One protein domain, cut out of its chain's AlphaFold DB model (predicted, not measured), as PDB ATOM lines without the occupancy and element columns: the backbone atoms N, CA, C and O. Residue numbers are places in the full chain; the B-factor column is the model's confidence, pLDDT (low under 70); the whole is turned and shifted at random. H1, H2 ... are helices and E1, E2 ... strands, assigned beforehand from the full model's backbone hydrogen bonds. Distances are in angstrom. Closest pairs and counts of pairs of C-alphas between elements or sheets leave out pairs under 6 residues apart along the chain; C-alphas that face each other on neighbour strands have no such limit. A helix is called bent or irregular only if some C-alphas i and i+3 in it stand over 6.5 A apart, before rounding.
ATOM      1  N   ILE A  13     175.398 178.987 157.650       95.06
ATOM      2  CA  ILE A  13     174.722 178.403 158.815       95.06
ATOM      3  C   ILE A  13     173.269 178.882 158.847       95.06
ATOM      4  O   ILE A  13     172.998 180.065 159.056       95.06
ATOM      5  N   PHE A  14     172.322 177.962 158.679       95.75
ATOM      6  CA  PHE A  14     170.890 178.248 158.745       95.75
ATOM      7  C   PHE A  14     170.370 178.170 160.184       95.75
ATOM      8  O   PHE A  14     170.388 177.111 160.806       95.75
ATOM      9  N   LEU A  15     169.872 179.289 160.708       96.19
ATOM     10  CA  LEU A  15     169.263 179.381 162.035       96.19
ATOM     11  C   LEU A  15     167.754 179.186 161.906       96.19
ATOM     12  O   LEU A  15     167.058 180.037 161.346       96.19
ATOM     13  N   VAL A  16     167.247 178.065 162.406       94.81
ATOM     14  CA  VAL A  16     165.842 177.652 162.269       94.81
ATOM     15  C   VAL A  16     165.253 177.324 163.630       94.81
ATOM     16  O   VAL A  16     165.985 176.992 164.546       94.81
ATOM     17  N   ASP A  17     163.937 177.373 163.776       92.50
ATOM     18  CA  ASP A  17     163.216 177.071 165.023       92.50
ATOM     19  C   ASP A  17     162.376 175.786 164.936       92.50
ATOM     20  O   ASP A  17     161.504 175.530 165.764       92.50
ATOM     21  N   ASN A  18     162.650 174.956 163.925       91.94
ATOM     22  CA  ASN A  18     162.012 173.663 163.718       91.94
ATOM     23  C   ASN A  18     163.080 172.568 163.578       91.94
ATOM     24  O   ASN A  18     163.911 172.608 162.666       91.94
ATOM     25  N   GLN A  19     163.032 171.582 164.476       91.56
ATOM     26  CA  GLN A  19     164.018 170.503 164.567       91.56
ATOM     27  C   GLN A  19     164.020 169.589 163.338       91.56
ATOM     28  O   GLN A  19     165.093 169.233 162.853       91.56
ATOM     29  N   ASP A  20     162.847 169.249 162.803       93.56
ATOM     30  CA  ASP A  20     162.731 168.381 161.626       93.56
ATOM     31  C   ASP A  20     163.332 169.062 160.391       93.56
ATOM     32  O   ASP A  20     164.039 168.442 159.596       93.56
ATOM     33  N   ILE A  21     163.107 170.373 160.253       93.50
ATOM     34  CA  ILE A  21     163.713 171.166 159.179       93.50
ATOM     35  C   ILE A  21     165.230 171.251 159.367       93.50
ATOM     36  O   ILE A  21     165.964 171.025 158.407       93.50
ATOM     37  N   ALA A  22     165.713 171.527 160.585       94.00
ATOM     38  CA  ALA A  22     167.148 171.555 160.878       94.00
ATOM     39  C   ALA A  22     167.821 170.229 160.498       94.00
ATOM     40  O   ALA A  22     168.861 170.224 159.840       94.00
ATOM     41  N   LEU A  23     167.195 169.107 160.865       93.62
ATOM     42  CA  LEU A  23     167.680 167.774 160.537       93.62
ATOM     43  C   LEU A  23     167.741 167.558 159.023       93.62
ATOM     44  O   LEU A  23     168.759 167.078 158.527       93.62
ATOM     45  N   ASN A  24     166.694 167.929 158.283       94.62
ATOM     46  CA  ASN A  24     166.683 167.748 156.833       94.62
ATOM     47  C   ASN A  24     167.759 168.604 156.141       94.62
ATOM     48  O   ASN A  24     168.468 168.103 155.277       94.62
ATOM     49  N   ILE A  25     167.972 169.849 156.587       94.56
ATOM     50  CA  ILE A  25     169.056 170.717 156.088       94.56
ATOM     51  C   ILE A  25     170.432 170.055 156.290       94.56
ATOM     52  O   ILE A  25     171.255 170.042 155.373       94.56
ATOM     53  N   VAL A  26     170.668 169.461 157.465       93.62
ATOM     54  CA  VAL A  26     171.919 168.742 157.765       93.62
ATOM     55  C   VAL A  26     172.065 167.484 156.909       93.62
ATOM     56  O   VAL A  26     173.148 167.219 156.387       93.62
ATOM     57  N   MET A  27     170.988 166.722 156.706       91.19
ATOM     58  CA  MET A  27     170.990 165.543 155.825       91.19
ATOM     59  C   MET A  27     171.220 165.903 154.352       91.19
ATOM     60  O   MET A  27     171.823 165.117 153.624       91.19
ATOM     61  N   SER A  28     170.824 167.107 153.939       90.19
ATOM     62  CA  SER A  28     171.124 167.697 152.631       90.19
ATOM     63  C   SER A  28     172.570 168.200 152.485       90.19
ATOM     64  O   SER A  28     172.932 168.690 151.419       90.19
ATOM     65  N   GLY A  29     173.413 168.098 153.522       89.12
ATOM     66  CA  GLY A  29     174.827 168.489 153.468       89.12
ATOM     67  C   GLY A  29     175.116 169.967 153.764       89.12
ATOM     68  O   GLY A  29     176.230 170.427 153.512       89.12
ATOM     69  N   TYR A  30     174.148 170.704 154.312       92.94
ATOM     70  CA  TYR A  30     174.284 172.109 154.719       92.94
ATOM     71  C   TYR A  30     174.400 172.225 156.247       92.94
ATOM     72  O   TYR A  30     174.083 171.286 156.978       92.94
ATOM     73  N   GLN A  31     174.838 173.377 156.763       92.75
ATOM     74  CA  GLN A  31     174.914 173.597 158.213       92.75
ATOM     75  C   GLN A  31     173.634 174.257 158.729       92.75
ATOM     76  O   GLN A  31     173.194 175.274 158.197       92.75
ATOM     77  N   ALA A  32     173.050 173.710 159.793       94.25
ATOM     78  CA  ALA A  32     171.909 174.312 160.471       94.25
ATOM     79  C   ALA A  32     172.064 174.263 161.990       94.25
ATOM     80  O   ALA A  32     172.667 173.340 162.538       94.25
ATOM     81  N   LEU A  33     171.470 175.247 162.659       93.81
ATOM     82  CA  LEU A  33     171.326 175.307 164.106       93.81
ATOM     83  C   LEU A  33     169.842 175.478 164.435       93.81
ATOM     84  O   LEU A  33     169.196 176.405 163.940       93.81
ATOM     85  N   CYS A  34     169.311 174.588 165.272       93.56
ATOM     86  CA  CYS A  34     167.951 174.717 165.780       93.56
ATOM     87  C   CYS A  34     167.937 175.611 167.026       93.56
ATOM     88  O   CYS A  34     168.658 175.332 167.985       93.56
ATOM     89  N   LEU A  35     167.101 176.647 167.012       93.00
ATOM     90  CA  LEU A  35     166.856 177.575 168.106       93.00
ATOM     91  C   LEU A  35     165.481 177.303 168.723       93.00
ATOM     92  O   LEU A  35     164.470 177.307 168.027       93.00
ATOM     93  N   VAL A  36     165.434 177.086 170.031       87.62
ATOM     94  CA  VAL A  36     164.191 176.853 170.783       87.62
ATOM     95  C   VAL A  36     163.726 178.129 171.492       87.62
ATOM     96  O   VAL A  36     164.473 179.098 171.622       87.62
ATOM     97  N   GLN A  37     162.463 178.171 171.923       77.19
ATOM     98  CA  GLN A  37     161.916 179.350 172.612       77.19
ATOM     99  C   GLN A  37     162.494 179.543 174.018       77.19
ATOM    100  O   GLN A  37     162.742 180.678 174.417       77.19
ATOM    101  N   GLU A  38     162.720 178.453 174.748       76.00
ATOM    102  CA  GLU A  38     163.318 178.452 176.082       76.00
ATOM    103  C   GLU A  38     164.505 177.497 176.082       76.00
ATOM    104  O   GLU A  38     164.412 176.405 175.525       76.00
ATOM    105  N   ASP A  39     165.615 177.928 176.679       72.06
ATOM    106  CA  ASP A  39     166.820 177.113 176.794       72.06
ATOM    107  C   ASP A  39     166.529 175.888 177.672       72.06
ATOM    108  O   ASP A  39     166.166 176.012 178.846       72.06
ATOM    109  N   ASP A  40     166.647 174.704 177.081       74.06
ATOM    110  CA  ASP A  40     166.399 173.419 177.731       74.06
ATOM    111  C   ASP A  40     167.703 172.681 178.086       74.06
ATOM    112  O   ASP A  40     167.670 171.530 178.529       74.06
ATOM    113  N   GLY A  41     168.858 173.341 177.912       70.44
ATOM    114  CA  GLY A  41     170.193 172.785 178.120       70.44
ATOM    115  C   GLY A  41     170.699 171.891 176.982       70.44
ATOM    116  O   GLY A  41     171.852 171.457 177.030       70.44
ATOM    117  N   TYR A  42     169.876 171.619 175.965       74.50
ATOM    118  CA  TYR A  42     170.245 170.844 174.776       74.50
ATOM    119  C   TYR A  42     170.270 171.703 173.512       74.50
ATOM    120  O   TYR A  42     171.116 171.483 172.642       74.50
ATOM    121  N   TYR A  43     169.371 172.681 173.414       82.56
ATOM    122  CA  TYR A  43     169.276 173.615 172.303       82.56
ATOM    123  C   TYR A  43     169.422 175.055 172.780       82.56
ATOM    124  O   TYR A  43     168.941 175.436 173.843       82.56
ATOM    125  N   PHE A  44     170.036 175.882 171.940       87.75
ATOM    126  CA  PHE A  44     170.122 177.307 172.213       87.75
ATOM    127  C   PHE A  44     168.757 177.972 172.061       87.75
ATOM    128  O   PHE A  44     168.021 177.710 171.109       87.75
ATOM    129  N   SER A  45     168.463 178.916 172.944       91.88
ATOM    130  CA  SER A  45     167.522 179.984 172.624       91.88
ATOM    131  C   SER A  45     168.221 181.046 171.774       91.88
ATOM    132  O   SER A  45     169.449 181.090 171.692       91.88
ATOM    133  N   ALA A  46     167.464 181.952 171.153       92.06
ATOM    134  CA  ALA A  46     168.083 183.078 170.453       92.06
ATOM    135  C   ALA A  46     168.949 183.942 171.392       92.06
ATOM    136  O   ALA A  46     169.957 184.487 170.953       92.06
ATOM    137  N   ASP A  47     168.577 184.055 172.670       92.62
ATOM    138  CA  ASP A  47     169.354 184.775 173.681       92.62
ATOM    139  C   ASP A  47     170.651 184.050 174.033       92.62
ATOM    140  O   ASP A  47     171.725 184.636 173.907       92.62
ATOM    141  N   SER A  48     170.572 182.766 174.389       92.56
ATOM    142  CA  SER A  48     171.765 181.995 174.759       92.56
ATOM    143  C   SER A  48     172.709 181.766 173.579       92.56
ATOM    144  O   SER A  48     173.924 181.790 173.757       92.56
ATOM    145  N   PHE A  49     172.191 181.673 172.350       93.94
ATOM    146  CA  PHE A  49     173.021 181.711 171.145       93.94
ATOM    147  C   PHE A  49     173.805 183.028 171.033       93.94
ATOM    148  O   PHE A  49     175.006 183.014 170.770       93.94
ATOM    149  N   ILE A  50     173.147 184.175 171.236       94.62
ATOM    150  CA  ILE A  50     173.807 185.488 171.176       94.62
ATOM    151  C   ILE A  50     174.868 185.615 172.276       94.62
ATOM    152  O   ILE A  50     175.950 186.147 172.019       94.62
ATOM    153  N   GLU A  51     174.575 185.147 173.488       92.94
ATOM    154  CA  GLU A  51     175.529 185.142 174.601       92.94
ATOM    155  C   GLU A  51     176.770 184.302 174.279       92.94
ATOM    156  O   GLU A  51     177.890 184.791 174.439       92.94
ATOM    157  N   GLU A  52     176.583 183.100 173.732       90.94
ATOM    158  CA  GLU A  52     177.680 182.220 173.321       90.94
ATOM    159  C   GLU A  52     178.522 182.851 172.201       90.94
ATOM    160  O   GLU A  52     179.750 182.909 172.287       90.94
ATOM    161  N   MET A  53     177.876 183.430 171.181       92.12
ATOM    162  CA  MET A  53     178.566 184.132 170.091       92.12
ATOM    163  C   MET A  53     179.388 185.327 170.598       92.12
ATOM    164  O   MET A  53     180.490 185.581 170.111       92.12
ATOM    165  N   ARG A  54     178.901 186.056 171.611       90.75
ATOM    166  CA  ARG A  54     179.672 187.135 172.257       90.75
ATOM    167  C   ARG A  54     180.852 186.593 173.055       90.75
ATOM    168  O   ARG A  54     181.922 187.200 173.030       90.75
ATOM    169  N   ALA A  55     180.683 185.464 173.743       89.00
ATOM    170  CA  ALA A  55     181.744 184.850 174.537       89.00
ATOM    171  C   ALA A  55     182.951 184.440 173.673       89.00
ATOM    172  O   ALA A  55     184.095 184.550 174.118       89.00
ATOM    173  N   ILE A  56     182.715 184.043 172.417       85.12
ATOM    174  CA  ILE A  56     183.766 183.600 171.489       85.12
ATOM    175  C   ILE A  56     184.324 184.706 170.573       85.12
ATOM    176  O   ILE A  56     185.226 184.436 169.773       85.12
ATOM    177  N   GLN A  57     183.847 185.953 170.692       77.31
ATOM    178  CA  GLN A  57     184.166 187.041 169.752       77.31
ATOM    179  C   GLN A  57     185.649 187.460 169.739       77.31
ATOM    180  O   GLN A  57     186.122 188.041 168.764       77.31
ATOM    181  N   PHE A  58     186.410 187.107 170.781       77.00
ATOM    182  CA  PHE A  58     187.834 187.445 170.916       77.00
ATOM    183  C   PHE A  58     188.713 186.260 171.329       77.00
ATOM    184  O   PHE A  58     189.828 186.448 171.811       77.00
ATOM    185  N   THR A  59     188.235 185.030 171.136       80.88
ATOM    186  CA  THR A  59     188.973 183.811 171.511       80.88
ATOM    187  C   THR A  59     189.785 183.214 170.358       80.88
ATOM    188  O   THR A  59     190.388 182.156 170.516       80.88
ATOM    189  N   GLY A  60     189.834 183.890 169.202       72.06
ATOM    190  CA  GLY A  60     190.478 183.379 167.985       72.06
ATOM    191  C   GLY A  60     189.600 182.413 167.182       72.06
ATOM    192  O   GLY A  60     190.125 181.625 166.402       72.06
ATOM    193  N   SER A  61     188.279 182.460 167.378       82.81
ATOM    194  CA  SER A  61     187.313 181.661 166.622       82.81
ATOM    195  C   SER A  61     187.183 182.118 165.159       82.81
ATOM    196  O   SER A  61     187.423 183.278 164.817       82.81
ATOM    197  N   CYS A  62     186.738 181.215 164.284       82.56
ATOM    198  CA  CYS A  62     186.474 181.499 162.868       82.56
ATOM    199  C   CYS A  62     185.075 182.092 162.622       82.56
ATOM    200  O   CYS A  62     184.553 181.988 161.518       82.56
ATOM    201  N   GLN A  63     184.437 182.705 163.623       85.62
ATOM    202  CA  GLN A  63     183.041 183.158 163.528       85.62
ATOM    203  C   GLN A  63     182.765 184.134 162.366       85.62
ATOM    204  O   GLN A  63     181.666 184.125 161.817       85.62
ATOM    205  N   CYS A  64     183.748 184.944 161.956       84.75
ATOM    206  CA  CYS A  64     183.613 185.897 160.848       84.75
ATOM    207  C   CYS A  64     183.749 185.241 159.461       84.75
ATOM    208  O   CYS A  64     183.555 185.911 158.454       84.75
ATOM    209  N   ALA A  65     184.114 183.956 159.401       83.62
ATOM    210  CA  ALA A  65     184.235 183.197 158.156       83.62
ATOM    211  C   ALA A  65     182.904 182.564 157.703       83.62
ATOM    212  O   ALA A  65     182.872 181.893 156.674       83.62
ATOM    213  N   TYR A  66     181.827 182.752 158.474       90.00
ATOM    214  CA  TYR A  66     180.511 182.173 158.216       90.00
ATOM    215  C   TYR A  66     179.464 183.242 157.881       90.00
ATOM    216  O   TYR A  66     179.521 184.372 158.369       90.00
ATOM    217  N   HIS A  67     178.467 182.836 157.099       91.81
ATOM    218  CA  HIS A  67     177.244 183.568 156.805       91.81
ATOM    219  C   HIS A  67     176.090 182.997 157.637       91.81
ATOM    220  O   HIS A  67     175.745 181.820 157.513       91.81
ATOM    221  N   TYR A  68     175.460 183.828 158.461       94.94
ATOM    222  CA  TYR A  68     174.387 183.415 159.366       94.94
ATOM    223  C   TYR A  68     173.029 183.735 158.758       94.94
ATOM    224  O   TYR A  68     172.654 184.899 158.629       94.94
ATOM    225  N   VAL A  69     172.267 182.711 158.396       95.88
ATOM    226  CA  VAL A  69     170.969 182.870 157.744       95.88
ATOM    227  C   VAL A  69     169.852 182.770 158.782       95.88
ATOM    228  O   VAL A  69     169.523 181.680 159.246       95.88
ATOM    229  N   ALA A  70     169.248 183.904 159.142       95.25
ATOM    230  CA  ALA A  70     168.136 183.959 160.090       95.25
ATOM    231  C   ALA A  70     166.829 183.502 159.417       95.25
ATOM    232  O   ALA A  70     166.229 184.262 158.643       95.25
ATOM    233  N   SER A  71     166.407 182.266 159.703       93.62
ATOM    234  CA  SER A  71     165.291 181.563 159.053       93.62
ATOM    235  C   SER A  71     164.246 181.006 160.024       93.62
ATOM    236  O   SER A  71     163.542 180.051 159.697       93.62
ATOM    237  N   CYS A  72     164.119 181.589 161.216       92.69
ATOM    238  CA  CYS A  72     163.088 181.192 162.176       92.69
ATOM    239  C   CYS A  72     161.687 181.562 161.652       92.69
ATOM    240  O   CYS A  72     161.525 182.550 160.930       92.69
ATOM    241  N   THR A  73     160.651 180.825 162.045       88.81
ATOM    242  CA  THR A  73     159.255 181.133 161.692       88.81
ATOM    243  C   THR A  73     158.799 182.482 162.250       88.81
ATOM    244  O   THR A  73     158.012 183.200 161.624       88.81
ATOM    245  N   VAL A  74     159.324 182.866 163.416       87.81
ATOM    246  CA  VAL A  74     158.901 184.063 164.139       87.81
ATOM    247  C   VAL A  74     159.743 185.285 163.761       87.81
ATOM    248  O   VAL A  74     160.951 185.341 163.988       87.81
ATOM    249  N   LYS A  75     159.094 186.328 163.225       87.69
ATOM    250  CA  LYS A  75     159.774 187.531 162.712       87.69
ATOM    251  C   LYS A  75     160.670 188.227 163.748       87.69
ATOM    252  O   LYS A  75     161.809 188.544 163.428       87.69
ATOM    253  N   TRP A  76     160.183 188.443 164.973       89.38
ATOM    254  CA  TRP A  76     160.940 189.201 165.979       89.38
ATOM    255  C   TRP A  76     162.249 188.507 166.390       89.38
ATOM    256  O   TRP A  76     163.219 189.189 166.710       89.38
ATOM    257  N   VAL A  77     162.302 187.171 166.328       92.38
ATOM    258  CA  VAL A  77     163.520 186.388 166.589       92.38
ATOM    259  C   VAL A  77     164.560 186.658 165.501       92.38
ATOM    260  O   VAL A  77     165.717 186.939 165.803       92.38
ATOM    261  N   ASN A  78     164.138 186.657 164.234       92.81
ATOM    262  CA  ASN A  78     165.021 186.974 163.110       92.81
ATOM    263  C   ASN A  78     165.532 188.420 163.170       92.81
ATOM    264  O   ASN A  78     166.728 188.645 163.008       92.81
ATOM    265  N   ASP A  79     164.654 189.390 163.443       93.56
ATOM    266  CA  ASP A  79     165.032 190.807 163.556       93.56
ATOM    267  C   ASP A  79     166.069 191.018 164.680       93.56
ATOM    268  O   ASP A  79     167.026 191.782 164.523       93.56
ATOM    269  N   LYS A  80     165.922 190.289 165.796       95.31
ATOM    270  CA  LYS A  80     166.870 190.278 166.918       95.31
ATOM    271  C   LYS A  80     168.235 189.709 166.522       95.31
ATOM    272  O   LYS A  80     169.251 190.351 166.782       95.31
ATOM    273  N   LEU A  81     168.263 188.547 165.868       95.94
ATOM    274  CA  LEU A  81     169.497 187.917 165.383       95.94
ATOM    275  C   LEU A  81     170.226 188.812 164.370       95.94
ATOM    276  O   LEU A  81     171.425 189.037 164.495       95.94
ATOM    277  N   LEU A  82     169.499 189.384 163.406       94.88
ATOM    278  CA  LEU A  82     170.071 190.265 162.383       94.88
ATOM    279  C   LEU A  82     170.639 191.559 162.971       94.88
ATOM    280  O   LEU A  82     171.701 192.011 162.543       94.88
ATOM    281  N   THR A  83     169.963 192.135 163.969       95.44
ATOM    282  CA  THR A  83     170.473 193.302 164.705       95.44
ATOM    283  C   THR A  83     171.775 192.950 165.424       95.44
ATOM    284  O   THR A  83     172.757 193.674 165.296       95.44
ATOM    285  N   PHE A  84     171.822 191.796 166.098       95.81
ATOM    286  CA  PHE A  84     173.045 191.314 166.735       95.81
ATOM    287  C   PHE A  84     174.195 191.125 165.738       95.81
ATOM    288  O   PHE A  84     175.289 191.618 165.997       95.81
ATOM    289  N   PHE A  85     173.974 190.451 164.604       93.56
ATOM    290  CA  PHE A  85     175.036 190.235 163.614       93.56
ATOM    291  C   PHE A  85     175.598 191.551 163.089       93.56
ATOM    292  O   PHE A  85     176.815 191.708 163.017       93.56
ATOM    293  N   LYS A  86     174.724 192.524 162.814       92.25
ATOM    294  CA  LYS A  86     175.133 193.866 162.399       92.25
ATOM    295  C   LYS A  86     176.005 194.548 163.456       92.25
ATOM    296  O   LYS A  86     177.072 195.055 163.120       92.25
ATOM    297  N   ASP A  87     175.579 194.528 164.716       91.00
ATOM    298  CA  ASP A  87     176.309 195.159 165.822       91.00
ATOM    299  C   ASP A  87     177.646 194.457 166.115       91.00
ATOM    300  O   ASP A  87     178.614 195.095 166.531       91.00
ATOM    301  N   ALA A  88     177.716 193.142 165.891       86.38
ATOM    302  CA  ALA A  88     178.912 192.329 166.092       86.38
ATOM    303  C   ALA A  88     179.878 192.329 164.890       86.38
ATOM    304  O   ALA A  88     180.967 191.763 164.998       86.38
ATOM    305  N   GLY A  89     179.501 192.944 163.761       84.56
ATOM    306  CA  GLY A  89     180.285 192.928 162.521       84.56
ATOM    307  C   GLY A  89     180.329 191.559 161.828       84.56
ATOM    308  O   GLY A  89     181.303 191.249 161.147       84.56
ATOM    309  N   LEU A  90     179.304 190.728 162.029       89.31
ATOM    310  CA  LEU A  90     179.144 189.405 161.420       89.31
ATOM    311  C   LEU A  90     178.209 189.479 160.201       89.31
ATOM    312  O   LEU A  90     177.316 190.326 160.139       89.31
ATOM    313  N   ASP A  91     178.373 188.569 159.237       88.75
ATOM    314  CA  ASP A  91     177.519 188.530 158.043       88.75
ATOM    315  C   ASP A  91     176.189 187.817 158.335       88.75
ATOM    316  O   ASP A  91     176.067 186.595 158.222       88.75
ATOM    317  N   GLY A  92     175.193 188.602 158.742       90.81
ATOM    318  CA  GLY A  92     173.813 188.159 158.921       90.81
ATOM    319  C   GLY A  92     172.976 188.331 157.652       90.81
ATOM    320  O   GLY A  92     172.840 189.440 157.134       90.81
ATOM    321  N   LYS A  93     172.335 187.254 157.191       92.94
ATOM    322  CA  LYS A  93     171.452 187.234 156.018       92.94
ATOM    323  C   LYS A  93     170.011 186.921 156.408       92.94
ATOM    324  O   LYS A  93     169.734 186.060 157.243       92.94
ATOM    325  N   ALA A  94     169.065 187.609 155.775       90.31
ATOM    326  CA  ALA A  94     167.645 187.349 155.982       90.31
ATOM    327  C   ALA A  94     167.219 186.067 155.246       90.31
ATOM    328  O   ALA A  94     167.358 185.976 154.024       90.31
ATOM    329  N   GLY A  95     166.668 185.098 155.979       86.88
ATOM    330  CA  GLY A  95     166.211 183.811 155.447       86.88
ATOM    331  C   GLY A  95     164.799 183.401 155.873       86.88
ATOM    332  O   GLY A  95     164.307 182.386 155.406       86.88
ATOM    333  N   TRP A  96     164.086 184.184 156.687       81.62
ATOM    334  CA  TRP A  96     162.756 183.807 157.205       81.62
ATOM    335  C   TRP A  96     161.735 183.422 156.117       81.62
ATOM    336  O   TRP A  96     160.914 182.535 156.325       81.62
ATOM    337  N   GLN A  97     161.798 184.030 154.926       82.81
ATOM    338  CA  GLN A  97     160.919 183.689 153.793       82.81
ATOM    339  C   GLN A  97     161.221 182.320 153.165       82.81
ATOM    340  O   GLN A  97     160.375 181.767 152.466       82.81
ATOM    341  N   LEU A  98     162.417 181.779 153.397       86.25
ATOM    342  CA  LEU A  98     162.893 180.527 152.819       86.25
ATOM    343  C   LEU A  98     162.023 179.347 153.273       86.25
ATOM    344  O   LEU A  98     161.607 178.526 152.450       86.25
ATOM    345  N   LEU A  99     161.710 179.328 154.574       86.06
ATOM    346  CA  LEU A  99     161.093 178.205 155.287       86.06
ATOM    347  C   LEU A  99     159.738 178.544 155.928       86.06
ATOM    348  O   LEU A  99     159.063 177.655 156.448       86.06
ATOM    349  N   LYS A 100     159.305 179.812 155.877       84.38
ATOM    350  CA  LYS A 100     157.997 180.220 156.399       84.38
ATOM    351  C   LYS A 100     156.867 179.432 155.732       84.38
ATOM    352  O   LYS A 100     156.802 179.371 154.509       84.38
ATOM    353  N   GLU A 101     155.963 178.895 156.554       84.31
ATOM    354  CA  GLU A 101     154.797 178.098 156.126       84.31
ATOM    355  C   GLU A 101     155.173 176.811 155.356       84.31
ATOM    356  O   GLU A 101     154.329 176.203 154.700       84.31
ATOM    357  N   LYS A 102     156.431 176.352 155.460       89.25
ATOM    358  CA  LYS A 102     156.938 175.143 154.790       89.25
ATOM    359  C   LYS A 102     157.377 174.054 155.766       89.25
ATOM    360  O   LYS A 102     158.371 173.370 155.549       89.25
ATOM    361  N   GLU A 103     156.605 173.845 156.826       90.12
ATOM    362  CA  GLU A 103     156.855 172.802 157.838       90.12
ATOM    363  C   GLU A 103     156.949 171.393 157.227       90.12
ATOM    364  O   GLU A 103     157.677 170.536 157.723       90.12
ATOM    365  N   TYR A 104     156.274 171.161 156.093       91.00
ATOM    366  CA  TYR A 104     156.357 169.904 155.347       91.00
ATOM    367  C   TYR A 104     157.783 169.573 154.875       91.00
ATOM    368  O   TYR A 104     158.092 168.394 154.690       91.00
ATOM    369  N   LEU A 105     158.660 170.573 154.721       90.88
ATOM    370  CA  LEU A 105     160.072 170.379 154.385       90.88
ATOM    371  C   LEU A 105     160.867 169.705 155.508       90.88
ATOM    372  O   LEU A 105     161.982 169.271 155.257       90.88
ATOM    373  N   GLY A 106     160.312 169.543 156.712       90.00
ATOM    374  CA  GLY A 106     160.924 168.711 157.752       90.00
ATOM    375  C   GLY A 106     160.923 167.213 157.417       90.00
ATOM    376  O   GLY A 106     161.696 166.444 157.979       90.00
ATOM    377  N   LYS A 107     160.086 166.767 156.468       91.56
ATOM    378  CA  LYS A 107     160.058 165.362 156.037       91.56
ATOM    379  C   LYS A 107     161.225 165.060 155.100       91.56
ATOM    380  O   LYS A 107     161.359 165.701 154.060       91.56
ATOM    381  N   LEU A 108     161.983 164.006 155.407       88.12
ATOM    382  CA  LEU A 108     163.128 163.552 154.604       88.12
ATOM    383  C   LEU A 108     162.765 163.210 153.147       88.12
ATOM    384  O   LEU A 108     163.593 163.375 152.259       88.12
ATOM    385  N   ASP A 109     161.516 162.831 152.858       91.50
ATOM    386  CA  ASP A 109     161.047 162.620 151.475       91.50
ATOM    387  C   ASP A 109     161.199 163.880 150.595       91.50
ATOM    388  O   ASP A 109     161.334 163.783 149.375       91.50
ATOM    389  N   ASN A 110     161.226 165.064 151.217       91.31
ATOM    390  CA  ASN A 110     161.369 166.360 150.554       91.31
ATOM    391  C   ASN A 110     162.825 166.852 150.498       91.31
ATOM    392  O   ASN A 110     163.064 167.994 150.114       91.31
ATOM    393  N   GLN A 111     163.808 166.012 150.843       89.81
ATOM    394  CA  GLN A 111     165.229 166.382 150.885       89.81
ATOM    395  C   GLN A 111     165.715 167.042 149.583       89.81
ATOM    396  O   GLN A 111     166.406 168.054 149.625       89.81
ATOM    397  N   LYS A 112     165.298 166.541 148.412       89.12
ATOM    398  CA  LYS A 112     165.670 167.139 147.113       89.12
ATOM    399  C   LYS A 112     165.109 168.547 146.906       89.12
ATOM    400  O   LYS A 112     165.717 169.361 146.216       89.12
ATOM    401  N   GLU A 113     163.925 168.822 147.450       91.31
ATOM    402  CA  GLU A 113     163.328 170.160 147.409       91.31
ATOM    403  C   GLU A 113     164.094 171.106 148.335       91.31
ATOM    404  O   GLU A 113     164.383 172.231 147.934       91.31
ATOM    405  N   VAL A 114     164.490 170.625 149.521       90.56
ATOM    406  CA  VAL A 114     165.350 171.361 150.458       90.56
ATOM    407  C   VAL A 114     166.698 171.684 149.813       90.56
ATOM    408  O   VAL A 114     167.051 172.856 149.755       90.56
ATOM    409  N   GLU A 115     167.401 170.702 149.242       90.06
ATOM    410  CA  GLU A 115     168.680 170.906 148.539       90.06
ATOM    411  C   GLU A 115     168.576 172.011 147.487       90.06
ATOM    412  O   GLU A 115     169.306 172.996 147.542       90.06
ATOM    413  N   LYS A 116     167.595 171.906 146.583       89.31
ATOM    414  CA  LYS A 116     167.387 172.899 145.524       89.31
ATOM    415  C   LYS A 116     167.086 174.291 146.083       89.31
ATOM    416  O   LYS A 116     167.546 175.293 145.542       89.31
ATOM    417  N   LEU A 117     166.286 174.364 147.142       90.00
ATOM    418  CA  LEU A 117     165.872 175.616 147.767       90.00
ATOM    419  C   LEU A 117     167.042 176.314 148.480       90.00
ATOM    420  O   LEU A 117     167.190 177.531 148.361       90.00
ATOM    421  N   LEU A 118     167.897 175.556 149.170       91.12
ATOM    422  CA  LEU A 118     169.104 176.074 149.816       91.12
ATOM    423  C   LEU A 118     170.175 176.454 148.789       91.12
ATOM    424  O   LEU A 118     170.781 177.516 148.910       91.12
ATOM    425  N   GLU A 119     170.372 175.640 147.751       88.00
ATOM    426  CA  GLU A 119     171.286 175.934 146.646       88.00
ATOM    427  C   GLU A 119     170.905 177.242 145.943       88.00
ATOM    428  O   GLU A 119     171.745 178.126 145.810       88.00
ATOM    429  N   GLN A 120     169.632 177.425 145.576       83.50
ATOM    430  CA  GLN A 120     169.146 178.676 144.979       83.50
ATOM    431  C   GLN A 120     169.336 179.882 145.905       83.50
ATOM    432  O   GLN A 120     169.668 180.973 145.438       83.50
ATOM    433  N   TYR A 121     169.133 179.698 147.213       87.19
ATOM    434  CA  TYR A 121     169.359 180.755 148.192       87.19
ATOM    435  C   TYR A 121     170.832 181.162 148.245       87.19
ATOM    436  O   TYR A 121     171.132 182.346 148.136       87.19
ATOM    437  N   ILE A 122     171.747 180.199 148.375       86.56
ATOM    438  CA  ILE A 122     173.191 180.457 148.435       86.56
ATOM    439  C   ILE A 122     173.684 181.052 147.116       86.56
ATOM    440  O   ILE A 122     174.388 182.060 147.131       86.56
ATOM    441  N   LEU A 123     173.254 180.502 145.975       81.31
ATOM    442  CA  LEU A 123     173.591 181.024 144.651       81.31
ATOM    443  C   LEU A 123     173.239 182.505 144.516       81.31
ATOM    444  O   LEU A 123     174.016 183.236 143.928       81.31
ATOM    445  N   ARG A 124     172.153 183.001 145.115       76.44
ATOM    446  CA  ARG A 124     171.824 184.438 145.076       76.44
ATOM    447  C   ARG A 124     172.913 185.344 145.673       76.44
ATOM    448  O   ARG A 124     173.023 186.499 145.267       76.44
ATOM    449  N   PHE A 125     173.660 184.860 146.662       72.75
ATOM    450  CA  PHE A 125     174.682 185.637 147.376       72.75
ATOM    451  C   PHE A 125     176.101 185.326 146.897       72.75
ATOM    452  O   PHE A 125     176.954 186.208 146.909       72.75
ATOM    453  N   GLU A 126     176.333 184.087 146.465       73.75
ATOM    454  CA  GLU A 126     177.630 183.594 145.994       73.75
ATOM    455  C   GLU A 126     177.817 183.767 144.488       73.75
ATOM    456  O   GLU A 126     178.952 183.847 144.008       73.75
ATOM    457  N   GLN A 127     176.724 183.879 143.722       53.25
ATOM    458  CA  GLN A 127     176.818 184.378 142.361       53.25
ATOM    459  C   GLN A 127     177.334 185.802 142.441       53.25
ATOM    460  O   GLN A 127     176.692 186.730 142.936       53.25
TER     461      GLN A 127
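What this domain is: This is residues 13 to 127 of the 356 residues of the protein "D5_N domain-containing protein" of Coprobacillus sp. AM28-15LB (UniProt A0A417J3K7). A twisted sheet of four parallel strands is the middle of three layers, with H3 and, by its residues 46 to 49, H2 on one face and H1 on the other. The short H5 and residues 108 to 115 of the long H6 pack on H1, and H6 runs on to graze the sheet with residues 118 to 125. The printed part has 115 residues, with six named helices and four named strands in the order E1 H1 E2 H2 E3 H3 E4 H4 H5 H6; the sheet's order is E2 E1 E3 E4, and the class is mixed, helices and strands. The whole is compact, with a radius of gyration of the C-alphas of 13.8 A and spans of 40 by 36 by 24 A.

How they stand to each other: E1, residues 13 to 16, is parallel to its neighbour E2, residues 31 to 36, with N 35 and O 16 2.7 A apart. On the way between them H1, residues 19 to 27, is on the sheet over E2 at a height of 7.8 A; E1, H1, E2 are a strand-helix-strand unit, two parallel neighbours with a helix between, and a right-handed crossover. H2, residues 46 to 55, leads to E3, residues 67 to 70; E2, H2, E3 are a split unit, right-handed, with E1 between the strands. N 15 of E1 and O 69 of E3 are 2.8 A apart. H3, residues 75 to 88, is on the sheet over E3 and E4, residues 91 to 94, at a height of 8.5 A, on the opposite face from H1; E3, H3, E4 are a right-handed unit. N 68 and O 91 are 2.8 A apart. H2 and H3 touch at a shallow tilt of 10 degrees, the same way, the C-alphas of Ala 46 and Val 77 being closest at 6.8 A. H4, residues 96 to 99, only grazes the sheet. H5, residues 103 to 106, touches H1, closest at the C-alphas of Ile 21 and Gly 106, 4.0 A. H6, residues 108 to 126, touches H1 with residues 108 to 115 alone, closest at the C-alphas of Asn 24 and Leu 108, 5.9 A; at 73 degrees they are only just about perpendicular. H5 and H6 touch only at the corner, closest at the C-alphas of Leu 105 and Val 114, 6.7 A. Every O i to N i+4 pair is within hydrogen-bond range in H1, H2 and H3, and 12 of 15 in H6; H4 and H5 are too short for one.

Where its parts are: E1 begins at C-alpha 13, (174.722, 178.403, 158.815). E2 is 16.8 A long, H2 14.4 A and H3 20.0 A. H6, 26.2 A long, ends at C-alpha 126, (177.630, 183.594, 145.994); it is irregular, with C-alphas 109 and 112 7.8 A apart, and has a kink of 25 degrees near residue 115.

The domain as a whole: The C-alphas of Phe 58 and Asp 109, the two farthest apart, are 41.4 A from each other. The printed part has no cut. The link from H2 to E3, 11 residues, is long. Mean pLDDT of the printed part is 88.4, and residue 127 is under 70.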